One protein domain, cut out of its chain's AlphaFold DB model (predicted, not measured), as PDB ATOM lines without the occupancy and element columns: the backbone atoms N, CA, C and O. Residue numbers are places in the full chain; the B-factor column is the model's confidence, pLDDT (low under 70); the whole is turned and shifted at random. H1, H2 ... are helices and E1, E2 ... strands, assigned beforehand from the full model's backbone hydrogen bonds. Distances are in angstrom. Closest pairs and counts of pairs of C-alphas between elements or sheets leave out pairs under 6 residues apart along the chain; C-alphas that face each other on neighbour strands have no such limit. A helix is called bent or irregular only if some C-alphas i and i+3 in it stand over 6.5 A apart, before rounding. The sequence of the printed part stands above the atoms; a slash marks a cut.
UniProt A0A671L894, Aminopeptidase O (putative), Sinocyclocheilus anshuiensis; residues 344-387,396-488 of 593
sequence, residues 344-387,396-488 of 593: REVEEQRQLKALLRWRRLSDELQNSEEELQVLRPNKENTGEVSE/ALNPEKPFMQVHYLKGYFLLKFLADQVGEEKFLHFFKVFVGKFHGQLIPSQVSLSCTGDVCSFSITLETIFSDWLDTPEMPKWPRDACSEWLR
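This is residues 344 to 387 and 396 to 488 of the 593 residues of the protein "Aminopeptidase O (putative)" of Sinocyclocheilus anshuiensis (UniProt A0A671L894). The longest helix, H1, and H3, nearest the middle, meet near H1's end and H3's beginning as a V; H7 packs on H1, and beyond H3's far end H4 turns a corner and H5 packs on it, with H6 near H3. The assembly is loosely joined, with three helix pairs touching, mostly crossed, and residues 374 to 387 reach away as a tail without a named element. The 137 printed residues include, in order, H1, H2, H3, H4, E1, H5, H6 and H7: mostly helix, compact, radius of gyration of the C-alphas 16.0 A, spans 54 by 38 by 25 A.

Find C-alpha 344 at (-42.312, 50.212, 31.844); from there H1 runs 33.0 A to residue 366. H2 is residues 370 to 373, H3 406 to 422 (24.0 A), H4 424 to 438 (20.8 A), E1 441 to 443, H5 445 to 455, H6 462 to 471. H7, residues 477 to 486, ends at C-alpha (-39.552, 37.716, 36.114).

Look at Leu 361 and Leu 409, closest C-alphas of H1 and H3, 6.4 A: they touch through residues 357 to 365 and 406 to 410 alone, a steep tilt of 43 degrees, opposite ways. H1 touches H7 with residues 351 to 358 alone, Gln 351 to Trp 486 C-alphas closest at 5.3 A. H2 is close but not clearly touching H3, C-alphas of Gln 373 and Val 406 closest at 6.0 A. H6 is close but not clearly touching H3, C-alphas of Leu 414 and Trp 469 closest at 7.0 A, a shallow tilt of 25 degrees; H6 is irregular, only just, with C-alphas 468 and 471 6.8 A apart. H4 touches H5 with residues 430 to 434 alone, C-alphas of Phe 430 and Val 455 closest at 6.6 A. E1 pairs with no named strand and meets H4 and H5 only through its links. Every O i to N i+4 pair is within hydrogen-bond range in H1, 12 of 13 in H3, 10 of 11 in H4, 4 of 7 in H5, 5 of 6 in H6 and 4 of 6 in H7; H2 is too short for one.

The farthest C-alphas, Arg 344 and Glu 387, are 54.9 A apart. Residues 388 to 395 are not printed, a 21.0 A gap between C-alphas 387 and 396. Of the links printed whole, none is long. Mean pLDDT of the printed part is 82.5; residues 385 to 387, 403 and 447 to 459 are under 70.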
ATOM      1  N   ARG A 344     -42.562  50.919  30.586       86.00
ATOM      2  CA  ARG A 344     -42.312  50.212  31.844       86.00
ATOM      3  C   ARG A 344     -43.477  49.303  32.244       86.00
ATOM      4  O   ARG A 344     -43.244  48.160  32.615       86.00
ATOM      5  N   GLU A 345     -44.710  49.796  32.182       85.38
ATOM      6  CA  GLU A 345     -45.900  49.005  32.528       85.38
ATOM      7  C   GLU A 345     -46.118  47.852  31.547       85.38
ATOM      8  O   GLU A 345     -46.479  46.751  31.964       85.38
ATOM      9  N   VAL A 346     -45.870  48.088  30.254       84.94
ATOM     10  CA  VAL A 346     -45.917  47.039  29.225       84.94
ATOM     11  C   VAL A 346     -44.924  45.929  29.555       84.94
ATOM     12  O   VAL A 346     -45.302  44.758  29.553       84.94
ATOM     13  N   GLU A 347     -43.683  46.281  29.892       86.06
ATOM     14  CA  GLU A 347     -42.656  45.294  30.225       86.06
ATOM     15  C   GLU A 347     -42.991  44.522  31.511       86.06
ATOM     16  O   GLU A 347     -42.926  43.293  31.528       86.06
ATOM     17  N   GLU A 348     -43.451  45.205  32.565       84.81
ATOM     18  CA  GLU A 348     -43.881  44.547  33.807       84.81
ATOM     19  C   GLU A 348     -45.048  43.565  33.559       84.81
ATOM     20  O   GLU A 348     -45.042  42.446  34.084       84.81
ATOM     21  N   GLN A 349     -46.024  43.928  32.713       83.44
ATOM     22  CA  GLN A 349     -47.121  43.028  32.334       83.44
ATOM     23  C   GLN A 349     -46.646  41.839  31.494       83.44
ATOM     24  O   GLN A 349     -47.097  40.714  31.728       83.44
ATOM     25  N   ARG A 350     -45.740  42.056  30.537       85.69
ATOM     26  CA  ARG A 350     -45.167  40.986  29.704       85.69
ATOM     27  C   ARG A 350     -44.381  39.986  30.540       85.69
ATOM     28  O   ARG A 350     -44.561  38.783  30.366       85.69
ATOM     29  N   GLN A 351     -43.577  40.454  31.491       86.06
ATOM     30  CA  GLN A 351     -42.820  39.590  32.401       86.06
ATOM     31  C   GLN A 351     -43.744  38.805  33.342       86.06
ATOM     32  O   GLN A 351     -43.545  37.605  33.545       86.06
ATOM     33  N   LEU A 352     -44.805  39.435  33.861       83.62
ATOM     34  CA  LEU A 352     -45.827  38.737  34.646       83.62
ATOM     35  C   LEU A 352     -46.532  37.652  33.815       83.62
ATOM     36  O   LEU A 352     -46.656  36.516  34.273       83.62
ATOM     37  N   LYS A 353     -46.967  37.970  32.589       87.06
ATOM     38  CA  LYS A 353     -47.593  36.999  31.678       87.06
ATOM     39  C   LYS A 353     -46.640  35.868  31.305       87.06
ATOM     40  O   LYS A 353     -47.049  34.712  31.352       87.06
ATOM     41  N   ALA A 354     -45.376  36.172  31.010       89.88
ATOM     42  CA  ALA A 354     -44.343  35.175  30.749       89.88
ATOM     43  C   ALA A 354     -44.173  34.229  31.946       89.88
ATOM     44  O   ALA A 354     -44.161  33.017  31.761       89.88
ATOM     45  N   LEU A 355     -44.158  34.746  33.180       85.69
ATOM     46  CA  LEU A 355     -44.104  33.910  34.382       85.69
ATOM     47  C   LEU A 355     -45.346  33.018  34.547       85.69
ATOM     48  O   LEU A 355     -45.223  31.866  34.963       85.69
ATOM     49  N   LEU A 356     -46.544  33.530  34.255       84.00
ATOM     50  CA  LEU A 356     -47.778  32.740  34.331       84.00
ATOM     51  C   LEU A 356     -47.806  31.637  33.264       84.00
ATOM     52  O   LEU A 356     -48.077  30.483  33.593       84.00
ATOM     53  N   ARG A 357     -47.448  31.971  32.018       88.06
ATOM     54  CA  ARG A 357     -47.295  31.006  30.918       88.06
ATOM     55  C   ARG A 357     -46.220  29.966  31.230       88.06
ATOM     56  O   ARG A 357     -46.432  28.788  30.981       88.06
ATOM     57  N   TRP A 358     -45.116  30.380  31.854       88.62
ATOM     58  CA  TRP A 358     -44.039  29.491  32.292       88.62
ATOM     59  C   TRP A 358     -44.539  28.453  33.286       88.62
ATOM     60  O   TRP A 358     -44.277  27.266  33.124       88.62
ATOM     61  N   ARG A 359     -45.272  28.899  34.312       84.50
ATOM     62  CA  ARG A 359     -45.849  27.998  35.314       84.50
ATOM     63  C   ARG A 359     -46.834  27.029  34.687       84.50
ATOM     64  O   ARG A 359     -46.766  25.852  35.006       84.50
ATOM     65  N   ARG A 360     -47.706  27.516  33.796       84.50
ATOM     66  CA  ARG A 360     -48.690  26.667  33.123       84.50
ATOM     67  C   ARG A 360     -48.020  25.607  32.257       84.50
ATOM     68  O   ARG A 360     -48.358  24.443  32.382       84.50
ATOM     69  N   LEU A 361     -47.041  26.000  31.445       87.69
ATOM     70  CA  LEU A 361     -46.318  25.053  30.604       87.69
ATOM     71  C   LEU A 361     -45.476  24.081  31.441       87.69
ATOM     72  O   LEU A 361     -45.443  22.902  31.141       87.69
ATOM     73  N   SER A 362     -44.836  24.543  32.520       86.88
ATOM     74  CA  SER A 362     -44.075  23.657  33.416       86.88
ATOM     75  C   SER A 362     -44.957  22.595  34.071       86.88
ATOM     76  O   SER A 362     -44.526  21.457  34.201       86.88
ATOM     77  N   ASP A 363     -46.162  22.979  34.493       82.69
ATOM     78  CA  ASP A 363     -47.168  22.070  35.045       82.69
ATOM     79  C   ASP A 363     -47.630  21.060  33.986       82.69
ATOM     80  O   ASP A 363     -47.647  19.862  34.230       82.69
ATOM     81  N   GLU A 364     -47.909  21.519  32.768       84.12
ATOM     82  CA  GLU A 364     -48.342  20.654  31.670       84.12
ATOM     83  C   GLU A 364     -47.269  19.645  31.239       84.12
ATOM     84  O   GLU A 364     -47.566  18.463  31.107       84.12
ATOM     85  N   LEU A 365     -46.007  20.067  31.104       86.81
ATOM     86  CA  LEU A 365     -44.890  19.177  30.753       86.81
ATOM     87  C   LEU A 365     -44.596  18.126  31.839       86.81
ATOM     88  O   LEU A 365     -44.063  17.067  31.538       86.81
ATOM     89  N   GLN A 366     -44.920  18.403  33.108       85.94
ATOM     90  CA  GLN A 366     -44.763  17.431  34.200       85.94
ATOM     91  C   GLN A 366     -45.851  16.354  34.212       85.94
ATOM     92  O   GLN A 366     -45.651  15.311  34.830       85.94
ATOM     93  N   ASN A 367     -46.988  16.620  33.567       81.88
ATOM     94  CA  ASN A 367     -48.192  15.796  33.645       81.88
ATOM     95  C   ASN A 367     -48.639  15.268  32.270       81.88
ATOM     96  O   ASN A 367     -49.793  14.885  32.126       81.88
ATOM     97  N   SER A 368     -47.762  15.273  31.264       84.44
ATOM     98  CA  SER A 368     -48.067  14.831  29.896       84.44
ATOM     99  C   SER A 368     -46.975  13.917  29.347       84.44
ATOM    100  O   SER A 368     -45.820  13.995  29.770       84.44
ATOM    101  N   GLU A 369     -47.324  13.047  28.401       87.31
ATOM    102  CA  GLU A 369     -46.365  12.160  27.732       87.31
ATOM    103  C   GLU A 369     -45.373  12.954  26.867       87.31
ATOM    104  O   GLU A 369     -45.754  13.937  26.237       87.31
ATOM    105  N   GLU A 370     -44.107  12.521  26.798       89.00
ATOM    106  CA  GLU A 370     -43.031  13.227  26.077       89.00
ATOM    107  C   GLU A 370     -43.373  13.516  24.602       89.00
ATOM    108  O   GLU A 370     -43.033  14.577  24.076       89.00
ATOM    109  N   GLU A 371     -44.093  12.611  23.940       85.69
ATOM    110  CA  GLU A 371     -44.473  12.738  22.526       85.69
ATOM    111  C   GLU A 371     -45.477  13.878  22.272       85.69
ATOM    112  O   GLU A 371     -45.495  14.453  21.185       85.69
ATOM    113  N   LEU A 372     -46.250  14.289  23.284       86.06
ATOM    114  CA  LEU A 372     -47.179  15.424  23.203       86.06
ATOM    115  C   LEU A 372     -46.498  16.775  23.497       86.06
ATOM    116  O   LEU A 372     -47.128  17.830  23.409       86.06
ATOM    117  N   GLN A 373     -45.210  16.762  23.860       90.94
ATOM    118  CA  GLN A 373     -44.453  17.947  24.294       90.94
ATOM    119  C   GLN A 373     -43.615  18.598  23.182       90.94
ATOM    120  O   GLN A 373     -42.977  19.642  23.399       90.94
ATOM    121  N   VAL A 374     -43.570  17.980  22.001       91.19
ATOM    122  CA  VAL A 374     -42.759  18.427  20.861       91.19
ATOM    123  C   VAL A 374     -43.567  19.309  19.912       91.19
ATOM    124  O   VAL A 374     -44.769  19.139  19.747       91.19
ATOM    125  N   LEU A 375     -42.898  20.269  19.270       90.81
ATOM    126  CA  LEU A 375     -43.543  21.178  18.316       90.81
ATOM    127  C   LEU A 375     -43.489  20.659  16.876       90.81
ATOM    128  O   LEU A 375     -44.285  21.104  16.051       90.81
ATOM    129  N   ARG A 376     -42.561  19.737  16.589       90.38
ATOM    130  CA  ARG A 376     -42.355  19.112  15.276       90.38
ATOM    131  C   ARG A 376     -42.209  17.587  15.421       90.38
ATOM    132  O   ARG A 376     -41.104  17.055  15.292       90.38
ATOM    133  N   PRO A 377     -43.299  16.849  15.696       86.75
ATOM    134  CA  PRO A 377     -43.225  15.406  15.956       86.75
ATOM    135  C   PRO A 377     -42.739  14.597  14.744       86.75
ATOM    136  O   PRO A 377     -42.073  13.579  14.911       86.75
ATOM    137  N   ASN A 378     -42.996  15.071  13.520       82.81
ATOM    138  CA  ASN A 378     -42.563  14.406  12.286       82.81
ATOM    139  C   ASN A 378     -41.099  14.696  11.897       82.81
ATOM    140  O   ASN A 378     -40.590  14.092  10.953       82.81
ATOM    141  N   LYS A 379     -40.397  15.577  12.628       84.69
ATOM    142  CA  LYS A 379     -38.982  15.935  12.411       84.69
ATOM    143  C   LYS A 379     -38.672  16.228  10.935       84.69
ATOM    144  O   LYS A 379     -39.252  17.147  10.357       84.69
ATOM    145  N   GLU A 380     -37.777  15.458  10.318       79.75
ATOM    146  CA  GLU A 380     -37.365  15.638   8.922       79.75
ATOM    147  C   GLU A 380     -38.448  15.240   7.908       79.75
ATOM    148  O   GLU A 380     -38.480  15.804   6.822       79.75
ATOM    149  N   ASN A 381     -39.396  14.375   8.285       77.25
ATOM    150  CA  ASN A 381     -40.490  13.921   7.413       77.25
ATOM    151  C   ASN A 381     -41.701  14.879   7.437       77.25
ATOM    152  O   ASN A 381     -42.792  14.551   6.970       77.25
ATOM    153  N   THR A 382     -41.553  16.050   8.056       78.56
ATOM    154  CA  THR A 382     -42.632  17.027   8.217       78.56
ATOM    155  C   THR A 382     -43.118  17.538   6.863       78.56
ATOM    156  O   THR A 382     -42.344  18.079   6.069       78.56
ATOM    157  N   GLY A 383     -44.425  17.426   6.618       71.12
ATOM    158  CA  GLY A 383     -45.039  17.841   5.355       71.12
ATOM    159  C   GLY A 383     -44.779  16.897   4.175       71.12
ATOM    160  O   GLY A 383     -45.106  17.265   3.039       71.12
ATOM    161  N   GLU A 384     -44.212  15.713   4.429       72.19
ATOM    162  CA  GLU A 384     -44.168  14.602   3.480       72.19
ATOM    163  C   GLU A 384     -45.478  13.799   3.527       72.19
ATOM    164  O   GLU A 384     -46.173  13.738   4.542       72.19
ATOM    165  N   VAL A 385     -45.832  13.187   2.400       68.69
ATOM    166  CA  VAL A 385     -46.994  12.300   2.258       68.69
ATOM    167  C   VAL A 385     -46.510  10.908   1.878       68.69
ATOM    168  O   VAL A 385     -45.464  10.768   1.242       68.69
ATOM    169  N   SER A 386     -47.264   9.876   2.257       68.69
ATOM    170  CA  SER A 386     -46.953   8.501   1.856       68.69
ATOM    171  C   SER A 386     -46.990   8.338   0.330       68.69
ATOM    172  O   SER A 386     -47.526   9.182  -0.392       68.69
ATOM    173  N   GLU A 387     -46.499   7.205  -0.181       66.25
ATOM    174  CA  GLU A 387     -46.613   6.867  -1.610       66.25
ATOM    175  C   GLU A 387     -48.074   6.904  -2.102       66.25
ATOM    176  O   GLU A 387     -48.344   7.367  -3.208       66.25
ATOM    177  N   ALA A 396     -53.976  12.305  16.804       77.31
ATOM    178  CA  ALA A 396     -55.257  12.970  16.579       77.31
ATOM    179  C   ALA A 396     -56.432  12.304  17.291       77.31
ATOM    180  O   ALA A 396     -57.437  12.974  17.523       77.31
ATOM    181  N   LEU A 397     -56.318  11.015  17.615       78.62
ATOM    182  CA  LEU A 397     -57.338  10.326  18.392       78.62
ATOM    183  C   LEU A 397     -57.147  10.514  19.901       78.62
ATOM    184  O   LEU A 397     -58.131  10.387  20.627       78.62
ATOM    185  N   ASN A 398     -55.939  10.896  20.349       77.56
ATOM    186  CA  ASN A 398     -55.612  11.050  21.764       77.56
ATOM    187  C   ASN A 398     -56.562  12.074  22.431       77.56
ATOM    188  O   ASN A 398     -56.606  13.237  22.007       77.56
ATOM    189  N   PRO A 399     -57.304  11.679  23.485       71.56
ATOM    190  CA  PRO A 399     -58.329  12.516  24.106       71.56
ATOM    191  C   PRO A 399     -57.759  13.707  24.891       71.56
ATOM    192  O   PRO A 399     -58.465  14.695  25.105       71.56
ATOM    193  N   GLU A 400     -56.490  13.653  25.297       71.56
ATOM    194  CA  GLU A 400     -55.803  14.727  26.019       71.56
ATOM    195  C   GLU A 400     -55.298  15.819  25.074       71.56
ATOM    196  O   GLU A 400     -55.329  17.002  25.431       71.56
ATOM    197  N   LYS A 401     -54.896  15.450  23.845       76.31
ATOM    198  CA  LYS A 401     -54.311  16.368  22.850       76.31
ATOM    199  C   LYS A 401     -55.107  17.674  22.669       76.31
ATOM    200  O   LYS A 401     -54.477  18.731  22.711       76.31
ATOM    201  N   PRO A 402     -56.452  17.679  22.527       70.44
ATOM    202  CA  PRO A 402     -57.226  18.913  22.348       70.44
ATOM    203  C   PRO A 402     -57.128  19.912  23.511       70.44
ATOM    204  O   PRO A 402     -57.503  21.075  23.354       70.44
ATOM    205  N   PHE A 403     -56.676  19.471  24.688       68.81
ATOM    206  CA  PHE A 403     -56.538  20.297  25.889       68.81
ATOM    207  C   PHE A 403     -55.099  20.766  26.138       68.81
ATOM    208  O   PHE A 403     -54.878  21.570  27.053       68.81
ATOM    209  N   MET A 404     -54.149  20.310  25.319       79.19
ATOM    210  CA  MET A 404     -52.742  20.686  25.402       79.19
ATOM    211  C   MET A 404     -52.528  22.136  24.949       79.19
ATOM    212  O   MET A 404     -53.074  22.604  23.950       79.19
ATOM    213  N   GLN A 405     -51.696  22.865  25.686       85.50
ATOM    214  CA  GLN A 405     -51.238  24.219  25.385       85.50
ATOM    215  C   GLN A 405     -49.753  24.261  24.999       85.50
ATOM    216  O   GLN A 405     -49.226  25.356  24.783       85.50
ATOM    217  N   VAL A 406     -49.067  23.117  24.871       90.94
ATOM    218  CA  VAL A 406     -47.662  23.039  24.422       90.94
ATOM    219  C   VAL A 406     -47.409  23.899  23.179       90.94
ATOM    220  O   VAL A 406     -46.531  24.764  23.215       90.94
ATOM    221  N   HIS A 407     -48.203  23.747  22.113       92.06
ATOM    222  CA  HIS A 407     -48.014  24.501  20.863       92.06
ATOM    223  C   HIS A 407     -48.202  26.020  21.027       92.06
ATOM    224  O   HIS A 407     -47.477  26.802  20.410       92.06
ATOM    225  N   TYR A 408     -49.099  26.442  21.921       93.00
ATOM    226  CA  TYR A 408     -49.321  27.849  22.262       93.00
ATOM    227  C   TYR A 408     -48.132  28.414  23.045       93.00
ATOM    228  O   TYR A 408     -47.565  29.455  22.709       93.00
ATOM    229  N   LEU A 409     -47.757  27.731  24.128       93.25
ATOM    230  CA  LEU A 409     -46.858  28.265  25.146       93.25
ATOM    231  C   LEU A 409     -45.385  28.078  24.773       93.25
ATOM    232  O   LEU A 409     -44.597  29.011  24.932       93.25
ATOM    233  N   LYS A 410     -44.993  26.911  24.253       93.94
ATOM    234  CA  LYS A 410     -43.605  26.643  23.840       93.94
ATOM    235  C   LYS A 410     -43.284  27.412  22.556       93.94
ATOM    236  O   LYS A 410     -42.225  28.033  22.481       93.94
ATOM    237  N   GLY A 411     -44.243  27.504  21.626       94.25
ATOM    238  CA  GLY A 411     -44.167  28.400  20.466       94.25
ATOM    239  C   GLY A 411     -44.032  29.877  20.864       94.25
ATOM    240  O   GLY A 411     -43.154  30.577  20.357       94.25
ATOM    241  N   TYR A 412     -44.816  30.344  21.845       95.12
ATOM    242  CA  TYR A 412     -44.665  31.690  22.419       95.12
ATOM    243  C   TYR A 412     -43.253  31.941  22.968       95.12
ATOM    244  O   TYR A 412     -42.659  32.985  22.690       95.12
ATOM    245  N   PHE A 413     -42.701  31.004  23.749       94.56
ATOM    246  CA  PHE A 413     -41.367  31.166  24.328       94.56
ATOM    247  C   PHE A 413     -40.258  31.135  23.281       94.56
ATOM    248  O   PHE A 413     -39.304  31.894  23.432       94.56
ATOM    249  N   LEU A 414     -40.402  30.340  22.218       93.00
ATOM    250  CA  LEU A 414     -39.472  30.355  21.089       93.00
ATOM    251  C   LEU A 414     -39.450  31.740  20.431       93.00
ATOM    252  O   LEU A 414     -38.388  32.336  20.274       93.00
ATOM    253  N   LEU A 415     -40.616  32.303  20.107       92.94
ATOM    254  CA  LEU A 415     -40.697  33.635  19.497       92.94
ATOM    255  C   LEU A 415     -40.178  34.730  20.433       92.94
ATOM    256  O   LEU A 415     -39.464  35.628  19.990       92.94
ATOM    257  N   LYS A 416     -40.473  34.638  21.736       92.44
ATOM    258  CA  LYS A 416     -39.914  35.561  22.728       92.44
ATOM    259  C   LYS A 416     -38.391  35.454  22.811       92.44
ATOM    260  O   LYS A 416     -37.723  36.480  22.846       92.44
ATOM    261  N   PHE A 417     -37.851  34.243  22.818       91.44
ATOM    262  CA  PHE A 417     -36.413  34.013  22.818       91.44
ATOM    263  C   PHE A 417     -35.741  34.652  21.598       91.44
ATOM    264  O   PHE A 417     -34.762  35.380  21.748       91.44
ATOM    265  N   LEU A 418     -36.302  34.450  20.401       89.38
ATOM    266  CA  LEU A 418     -35.796  35.062  19.168       89.38
ATOM    267  C   LEU A 418     -35.885  36.596  19.209       89.38
ATOM    268  O   LEU A 418     -34.943  37.276  18.797       89.38
ATOM    269  N   ALA A 419     -36.975  37.143  19.753       90.31
ATOM    270  CA  ALA A 419     -37.132  38.581  19.950       90.31
ATOM    271  C   ALA A 419     -36.070  39.154  20.902       90.31
ATOM    272  O   ALA A 419     -35.495  40.202  20.610       90.31
ATOM    273  N   ASP A 420     -35.767  38.454  21.999       88.75
ATOM    274  CA  ASP A 420     -34.772  38.880  22.989       88.75
ATOM    275  C   ASP A 420     -33.332  38.807  22.425       88.75
ATOM    276  O   ASP A 420     -32.484  39.608  22.813       88.75
ATOM    277  N   GLN A 421     -33.051  37.908  21.468       86.44
ATOM    278  CA  GLN A 421     -31.746  37.841  20.781       86.44
ATOM    279  C   GLN A 421     -31.518  39.000  19.798       86.44
ATOM    280  O   GLN A 421     -30.403  39.509  19.684       86.44
ATOM    281  N   VAL A 422     -32.553  39.399  19.054       86.75
ATOM    282  CA  VAL A 422     -32.422  40.355  17.935       86.75
ATOM    283  C   VAL A 422     -32.797  41.785  18.345       86.75
ATOM    284  O   VAL A 422     -32.316  42.758  17.755       86.75
ATOM    285  N   GLY A 423     -33.635  41.917  19.371       88.50
ATOM    286  CA  GLY A 423     -34.300  43.149  19.771       88.50
ATOM    287  C   GLY A 423     -35.701  43.257  19.167       88.50
ATOM    288  O   GLY A 423     -35.914  42.990  17.982       88.50
ATOM    289  N   GLU A 424     -36.657  43.700  19.987       87.31
ATOM    290  CA  GLU A 424     -38.086  43.685  19.656       87.31
ATOM    291  C   GLU A 424     -38.422  44.458  18.373       87.31
ATOM    292  O   GLU A 424     -39.094  43.918  17.505       87.31
ATOM    293  N   GLU A 425     -37.927  45.686  18.191       88.25
ATOM    294  CA  GLU A 425     -38.268  46.490  17.004       88.25
ATOM    295  C   GLU A 425     -37.847  45.817  15.692       88.25
ATOM    296  O   GLU A 425     -38.603  45.800  14.717       88.25
ATOM    297  N   LYS A 426     -36.650  45.221  15.673       88.31
ATOM    298  CA  LYS A 426     -36.146  44.476  14.514       88.31
ATOM    299  C   LYS A 426     -36.947  43.198  14.294       88.31
ATOM    300  O   LYS A 426     -37.262  42.871  13.154       88.31
ATOM    301  N   PHE A 427     -37.318  42.511  15.372       90.00
ATOM    302  CA  PHE A 427     -38.134  41.304  15.301       90.00
ATOM    303  C   PHE A 427     -39.558  41.593  14.793       90.00
ATOM    304  O   PHE A 427     -40.079  40.881  13.936       90.00
ATOM    305  N   LEU A 428     -40.163  42.704  15.221       90.31
ATOM    306  CA  LEU A 428     -41.449  43.169  14.698       90.31
ATOM    307  C   LEU A 428     -41.353  43.608  13.233       90.31
ATOM    308  O   LEU A 428     -42.267  43.351  12.449       90.31
ATOM    309  N   HIS A 429     -40.238  44.223  12.825       87.81
ATOM    310  CA  HIS A 429     -39.981  44.503  11.413       87.81
ATOM    311  C   HIS A 429     -39.851  43.215  10.587       87.81
ATOM    312  O   HIS A 429     -40.399  43.141   9.486       87.81
ATOM    313  N   PHE A 430     -39.197  42.185  11.131       86.31
ATOM    314  CA  PHE A 430     -39.121  40.872  10.500       86.31
ATOM    315  C   PHE A 430     -40.515  40.300  10.212       86.31
ATOM    316  O   PHE A 430     -40.734  39.848   9.091       86.31
ATOM    317  N   PHE A 431     -41.484  40.390  11.135       88.94
ATOM    318  CA  PHE A 431     -42.843  39.899  10.860       88.94
ATOM    319  C   PHE A 431     -43.479  40.556   9.629       88.94
ATOM    320  O   PHE A 431     -44.157  39.874   8.866       88.94
ATOM    321  N   LYS A 432     -43.226  41.847   9.376       86.44
ATOM    322  CA  LYS A 432     -43.728  42.534   8.169       86.44
ATOM    323  C   LYS A 432     -43.146  41.933   6.894       86.44
ATOM    324  O   LYS A 432     -43.875  41.690   5.935       86.44
ATOM    325  N   VAL A 433     -41.837  41.683   6.891       84.81
ATOM    326  CA  VAL A 433     -41.135  41.059   5.760       84.81
ATOM    327  C   VAL A 433     -41.607  39.618   5.570       84.81
ATOM    328  O   VAL A 433     -41.894  39.206   4.449       84.81
ATOM    329  N   PHE A 434     -41.744  38.876   6.668       85.31
ATOM    330  CA  PHE A 434     -42.206  37.496   6.682       85.31
ATOM    331  C   PHE A 434     -43.611  37.358   6.098       85.31
ATOM    332  O   PHE A 434     -43.823  36.578   5.170       85.31
ATOM    333  N   VAL A 435     -44.550  38.179   6.578       87.81
ATOM    334  CA  VAL A 435     -45.917  38.244   6.052       87.81
ATOM    335  C   VAL A 435     -45.905  38.573   4.562       87.81
ATOM    336  O   VAL A 435     -46.553  37.881   3.782       87.81
ATOM    337  N   GLY A 436     -45.130  39.578   4.146       82.12
ATOM    338  CA  GLY A 436     -45.011  39.960   2.738       82.12
ATOM    339  C   GLY A 436     -44.450  38.857   1.831       82.12
ATOM    340  O   GLY A 436     -44.781  38.825   0.651       82.12
ATOM    341  N   LYS A 437     -43.622  37.952   2.363       83.44
ATOM    342  CA  LYS A 437     -42.985  36.867   1.600       83.44
ATOM    343  C   LYS A 437     -43.848  35.608   1.507       83.44
ATOM    344  O   LYS A 437     -43.827  34.949   0.469       83.44
ATOM    345  N   PHE A 438     -44.567  35.261   2.576       84.31
ATOM    346  CA  PHE A 438     -45.225  33.955   2.711       84.31
ATOM    347  C   PHE A 438     -46.754  33.993   2.701       84.31
ATOM    348  O   PHE A 438     -47.369  32.932   2.762       84.31
ATOM    349  N   HIS A 439     -47.395  35.163   2.613       83.94
ATOM    350  CA  HIS A 439     -48.858  35.218   2.542       83.94
ATOM    351  C   HIS A 439     -49.411  34.338   1.399       83.94
ATOM    352  O   HIS A 439     -48.911  34.354   0.272       83.94
ATOM    353  N   GLY A 440     -50.468  33.581   1.681       81.69
ATOM    354  CA  GLY A 440     -51.072  32.614   0.762       81.69
ATOM    355  C   GLY A 440     -50.287  31.309   0.595       81.69
ATOM    356  O   GLY A 440     -50.563  30.568  -0.345       81.69
ATOM    357  N   GLN A 441     -49.295  31.030   1.448       83.94
ATOM    358  CA  GLN A 441     -48.481  29.813   1.380       83.94
ATOM    359  C   GLN A 441     -48.624  28.962   2.641       83.94
ATOM    360  O   GLN A 441     -48.863  29.461   3.743       83.94
ATOM    361  N   LEU A 442     -48.408  27.660   2.460       84.19
ATOM    362  CA  LEU A 442     -48.198  26.719   3.549       84.19
ATOM    363  C   LEU A 442     -46.702  26.511   3.741       84.19
ATOM    364  O   LEU A 442     -45.998  26.147   2.793       84.19
ATOM    365  N   ILE A 443     -46.224  26.730   4.959       85.88
ATOM    366  CA  ILE A 443     -44.802  26.662   5.285       85.88
ATOM    367  C   ILE A 443     -44.534  25.542   6.295       85.88
ATOM    368  O   ILE A 443     -45.327  25.350   7.217       85.88
ATOM    369  N   PRO A 444     -43.435  24.793   6.142       84.12
ATOM    370  CA  PRO A 444     -42.925  23.948   7.210       84.12
ATOM    371  C   PRO A 444     -42.063  24.782   8.180       84.12
ATOM    372  O   PRO A 444     -41.544  25.847   7.802       84.12
ATOM    373  N   SER A 445     -41.844  24.305   9.411       78.19
ATOM    374  CA  SER A 445     -41.014  25.024  10.404       78.19
ATOM    375  C   SER A 445     -39.615  25.383   9.898       78.19
ATOM    376  O   SER A 445     -39.080  26.437  10.251       78.19
ATOM    377  N   GLN A 446     -39.034  24.551   9.024       71.69
ATOM    378  CA  GLN A 446     -37.723  24.778   8.408       71.69
ATOM    379  C   GLN A 446     -37.660  26.090   7.618       71.69
ATOM    380  O   GLN A 446     -36.677  26.834   7.683       71.69
ATOM    381  N   VAL A 447     -38.727  26.407   6.884       64.38
ATOM    382  CA  VAL A 447     -38.815  27.619   6.055       64.38
ATOM    383  C   VAL A 447     -39.092  28.849   6.918       64.38
ATOM    384  O   VAL A 447     -38.543  29.921   6.661       64.38
ATOM    385  N   SER A 448     -39.890  28.682   7.975       65.00
ATOM    386  CA  SER A 448     -40.201  29.755   8.921       65.00
ATOM    387  C   SER A 448     -38.934  30.304   9.597       65.00
ATOM    388  O   SER A 448     -38.682  31.512   9.589       65.00
ATOM    389  N   LEU A 449     -38.087  29.402  10.107       66.62
ATOM    390  CA  LEU A 449     -36.873  29.748  10.852       66.62
ATOM    391  C   LEU A 449     -35.660  30.050   9.958       66.62
ATOM    392  O   LEU A 449     -34.806  30.838  10.337       66.62
ATOM    393  N   SER A 450     -35.550  29.489   8.754       62.28
ATOM    394  CA  SER A 450     -34.468  29.907   7.844       62.28
ATOM    395  C   SER A 450     -34.634  31.357   7.384       62.28
ATOM    396  O   SER A 450     -33.670  32.120   7.376       62.28
ATOM    397  N   CYS A 451     -35.870  31.787   7.109       63.25
ATOM    398  CA  CYS A 451     -36.137  33.160   6.697       63.25
ATOM    399  C   CYS A 451     -35.876  34.193   7.805       63.25
ATOM    400  O   CYS A 451     -35.568  35.346   7.493       63.25
ATOM    401  N   THR A 452     -36.003  33.822   9.085       60.03
ATOM    402  CA  THR A 452     -35.586  34.720  10.169       60.03
ATOM    403  C   THR A 452     -34.079  34.960  10.116       60.03
ATOM    404  O   THR A 452     -33.667  36.096  10.315       60.03
ATOM    405  N   GLY A 453     -33.267  33.942   9.802       58.88
ATOM    406  CA  GLY A 453     -31.803  34.045   9.733       58.88
ATOM    407  C   GLY A 453     -31.286  34.970   8.625       58.88
ATOM    408  O   GLY A 453     -30.263  35.631   8.798       58.88
ATOM    409  N   ASP A 454     -32.025  35.070   7.515       60.91
ATOM    410  CA  ASP A 454     -31.684  35.953   6.389       60.91
ATOM    411  C   ASP A 454     -31.893  37.443   6.711       60.91
ATOM    412  O   ASP A 454     -31.203  38.312   6.176       60.91
ATOM    413  N   VAL A 455     -32.870  37.752   7.570       61.84
ATOM    414  CA  VAL A 455     -33.255  39.129   7.938       61.84
ATOM    415  C   VAL A 455     -32.618  39.548   9.264       61.84
ATOM    416  O   VAL A 455     -32.293  40.721   9.467       61.84
ATOM    417  N   CYS A 456     -32.417  38.590  10.164       63.97
ATOM    418  CA  CYS A 456     -31.920  38.780  11.515       63.97
ATOM    419  C   CYS A 456     -30.727  37.849  11.754       63.97
ATOM    420  O   CYS A 456     -30.860  36.631  11.733       63.97
ATOM    421  N   SER A 457     -29.554  38.412  12.039       66.31
ATOM    422  CA  SER A 457     -28.393  37.605  12.420       66.31
ATOM    423  C   SER A 457     -28.565  37.070  13.843       66.31
ATOM    424  O   SER A 457     -28.546  37.843  14.801       66.31
ATOM    425  N   PHE A 458     -28.719  35.753  13.981       69.31
ATOM    426  CA  PHE A 458     -28.740  35.079  15.278       69.31
ATOM    427  C   PHE A 458     -27.337  34.666  15.717       69.31
ATOM    428  O   PHE A 458     -26.465  34.375  14.902       69.31
ATOM    429  N   SER A 459     -27.139  34.592  17.030       69.75
ATOM    430  CA  SER A 459     -25.935  34.033  17.655       69.75
ATOM    431  C   SER A 459     -25.900  32.495  17.626       69.75
ATOM    432  O   SER A 459     -24.893  31.902  18.002       69.75
ATOM    433  N   ILE A 460     -26.989  31.850  17.191       76.25
ATOM    434  CA  ILE A 460     -27.249  30.410  17.311       76.25
ATOM    435  C   ILE A 460     -27.646  29.857  15.940       76.25
ATOM    436  O   ILE A 460     -28.298  30.554  15.160       76.25
ATOM    437  N   THR A 461     -27.255  28.617  15.639       82.06
ATOM    438  CA  THR A 461     -27.589  27.961  14.369       82.06
ATOM    439  C   THR A 461     -29.033  27.460  14.354       82.06
ATOM    440  O   THR A 461     -29.636  27.186  15.395       82.06
ATOM    441  N   LEU A 462     -29.591  27.299  13.152       81.44
ATOM    442  CA  LEU A 462     -30.937  26.749  12.968       81.44
ATOM    443  C   LEU A 462     -31.051  25.315  13.492       81.44
ATOM    444  O   LEU A 462     -32.049  24.977  14.113       81.44
ATOM    445  N   GLU A 463     -30.013  24.499  13.302       83.06
ATOM    446  CA  GLU A 463     -29.940  23.118  13.803       83.06
ATOM    447  C   GLU A 463     -30.110  23.054  15.324       83.06
ATOM    448  O   GLU A 463     -30.860  22.222  15.833       83.06
ATOM    449  N   THR A 464     -29.480  23.977  16.057       85.06
ATOM    450  CA  THR A 464     -29.659  24.081  17.509       85.06
ATOM    451  C   THR A 464     -31.075  24.520  17.870       85.06
ATOM    452  O   THR A 464     -31.624  24.016  18.841       85.06
ATOM    453  N   ILE A 465     -31.711  25.403  17.090       86.75
ATOM    454  CA  ILE A 465     -33.117  25.771  17.327       86.75
ATOM    455  C   ILE A 465     -34.038  24.562  17.112       86.75
ATOM    456  O   ILE A 465     -34.895  24.313  17.957       86.75
ATOM    457  N   PHE A 466     -33.859  23.789  16.035       86.31
ATOM    458  CA  PHE A 466     -34.658  22.579  15.797       86.31
ATOM    459  C   PHE A 466     -34.503  21.576  16.935       86.31
ATOM    460  O   PHE A 466     -35.503  21.183  17.536       86.31
ATOM    461  N   SER A 467     -33.258  21.239  17.277       87.44
ATOM    462  CA  SER A 467     -32.972  20.278  18.338       87.44
ATOM    463  C   SER A 467     -33.499  20.760  19.690       87.44
ATOM    464  O   SER A 467     -34.243  20.038  20.336       87.44
ATOM    465  N   ASP A 468     -33.174  21.982  20.119       87.44
ATOM    466  CA  ASP A 468     -33.470  22.425  21.487       87.44
ATOM    467  C   ASP A 468     -34.939  22.824  21.693       87.44
ATOM    468  O   ASP A 468     -35.449  22.718  22.810       87.44
ATOM    469  N   TRP A 469     -35.614  23.326  20.651       90.19
ATOM    470  CA  TRP A 469     -36.968  23.876  20.773       90.19
ATOM    471  C   TRP A 469     -38.049  23.051  20.090       90.19
ATOM    472  O   TRP A 469     -39.153  22.979  20.629       90.19
ATOM    473  N   LEU A 470     -37.793  22.481  18.911       90.19
ATOM    474  CA  LEU A 470     -38.855  21.871  18.105       90.19
ATOM    475  C   LEU A 470     -38.967  20.358  18.310       90.19
ATOM    476  O   LEU A 470     -40.085  19.854  18.446       90.19
ATOM    477  N   ASP A 471     -37.832  19.661  18.385       90.31
ATOM    478  CA  ASP A 471     -37.777  18.194  18.326       90.31
ATOM    479  C   ASP A 471     -37.630  17.511  19.689       90.31
ATOM    480  O   ASP A 471     -37.830  16.299  19.793       90.31
ATOM    481  N   THR A 472     -37.228  18.251  20.723       88.50
ATOM    482  CA  THR A 472     -36.962  17.699  22.054       88.50
ATOM    483  C   THR A 472     -38.161  17.900  22.990       88.50
ATOM    484  O   THR A 472     -38.715  19.011  23.041       88.50
ATOM    485  N   PRO A 473     -38.588  16.844  23.718       84.50
ATOM    486  CA  PRO A 473     -39.530  16.982  24.828       84.50
ATOM    487  C   PRO A 473     -38.905  17.833  25.939       84.50
ATOM    488  O   PRO A 473     -37.713  18.116  25.918       84.50
ATOM    489  N   GLU A 474     -39.694  18.268  26.916       83.12
ATOM    490  CA  GLU A 474     -39.266  19.245  27.924       83.12
ATOM    491  C   GLU A 474     -39.012  20.666  27.373       83.12
ATOM    492  O   GLU A 474     -39.235  20.997  26.205       83.12
ATOM    493  N   MET A 475     -38.601  21.564  28.270       78.31
ATOM    494  CA  MET A 475     -38.301  22.949  27.939       78.31
ATOM    495  C   MET A 475     -36.796  23.176  27.738       78.31
ATOM    496  O   MET A 475     -36.008  22.761  28.596       78.31
ATOM    497  N   PRO A 476     -36.402  23.994  26.744       76.62
ATOM    498  CA  PRO A 476     -35.083  24.614  26.712       76.62
ATOM    499  C   PRO A 476     -34.686  25.291  28.036       76.62
ATOM    500  O   PRO A 476     -35.511  25.719  28.846       76.62
ATOM    501  N   LYS A 477     -33.377  25.455  28.251       79.62
ATOM    502  CA  LYS A 477     -32.833  26.049  29.487       79.62
ATOM    503  C   LYS A 477     -33.179  27.534  29.648       79.62
ATOM    504  O   LYS A 477     -33.377  27.996  30.766       79.62
ATOM    505  N   TRP A 478     -33.326  28.267  28.545       84.38
ATOM    506  CA  TRP A 478     -33.459  29.725  28.563       84.38
ATOM    507  C   TRP A 478     -34.650  30.264  29.391       84.38
ATOM    508  O   TRP A 478     -34.418  31.108  30.262       84.38
ATOM    509  N   PRO A 479     -35.906  29.783  29.236       80.38
ATOM    510  CA  PRO A 479     -37.021  30.264  30.058       80.38
ATOM    511  C   PRO A 479     -36.835  30.013  31.562       80.38
ATOM    512  O   PRO A 479     -37.301  30.803  32.384       80.38
ATOM    513  N   ARG A 480     -36.138  28.929  31.936       77.25
ATOM    514  CA  ARG A 480     -35.833  28.602  33.336       77.25
ATOM    515  C   ARG A 480     -34.934  29.667  33.959       77.25
ATOM    516  O   ARG A 480     -35.192  30.092  35.086       77.25
ATOM    517  N   ASP A 481     -33.929  30.115  33.217       81.88
ATOM    518  CA  ASP A 481     -32.985  31.135  33.671       81.88
ATOM    519  C   ASP A 481     -33.671  32.511  33.756       81.88
ATOM    520  O   ASP A 481     -33.597  33.189  34.790       81.88
ATOM    521  N   ALA A 482     -34.450  32.867  32.728       82.06
ATOM    522  CA  ALA A 482     -35.210  34.118  32.660       82.06
ATOM    523  C   ALA A 482     -36.301  34.229  33.748       82.06
ATOM    524  O   ALA A 482     -36.591  35.317  34.251       82.06
ATOM    525  N   CYS A 483     -36.866  33.102  34.193       82.38
ATOM    526  CA  CYS A 483     -37.869  33.061  35.261       82.38
ATOM    527  C   CYS A 483     -37.384  33.709  36.570       82.38
ATOM    528  O   CYS A 483     -38.171  34.334  37.291       82.38
ATOM    529  N   SER A 484     -36.082  33.620  36.863       81.38
ATOM    530  CA  SER A 484     -35.489  34.249  38.046       81.38
ATOM    531  C   SER A 484     -35.610  35.779  38.033       81.38
ATOM    532  O   SER A 484     -35.817  36.385  39.089       81.38
ATOM    533  N   GLU A 485     -35.557  36.395  36.850       83.62
ATOM    534  CA  GLU A 485     -35.742  37.832  36.649       83.62
ATOM    535  C   GLU A 485     -37.219  38.208  36.752       83.62
ATOM    536  O   GLU A 485     -37.575  39.104  37.524       83.62
ATOM    537  N   TRP A 486     -38.105  37.461  36.080       84.94
ATOM    538  CA  TRP A 486     -39.552  37.716  36.114       84.94
ATOM    539  C   TRP A 486     -40.114  37.668  37.541       84.94
ATOM    540  O   TRP A 486     -40.974  38.468  37.911       84.94
ATOM    541  N   LEU A 487     -39.588  36.779  38.392       83.75
ATOM    542  CA  LEU A 487     -39.983  36.656  39.799       83.75
ATOM    543  C   LEU A 487     -39.673  37.893  40.657       83.75
ATOM    544  O   LEU A 487     -40.279  38.044  41.726       83.75
ATOM    545  N   ARG A 488     -38.727  38.740  40.235       84.19
ATOM    546  CA  ARG A 488     -38.283  39.939  40.969       84.19
ATOM    547  C   ARG A 488     -39.094  41.189  40.621       84.19
ATOM    548  O   ARG A 488     -38.911  42.216  41.267       84.19
TER     549      ARG A 488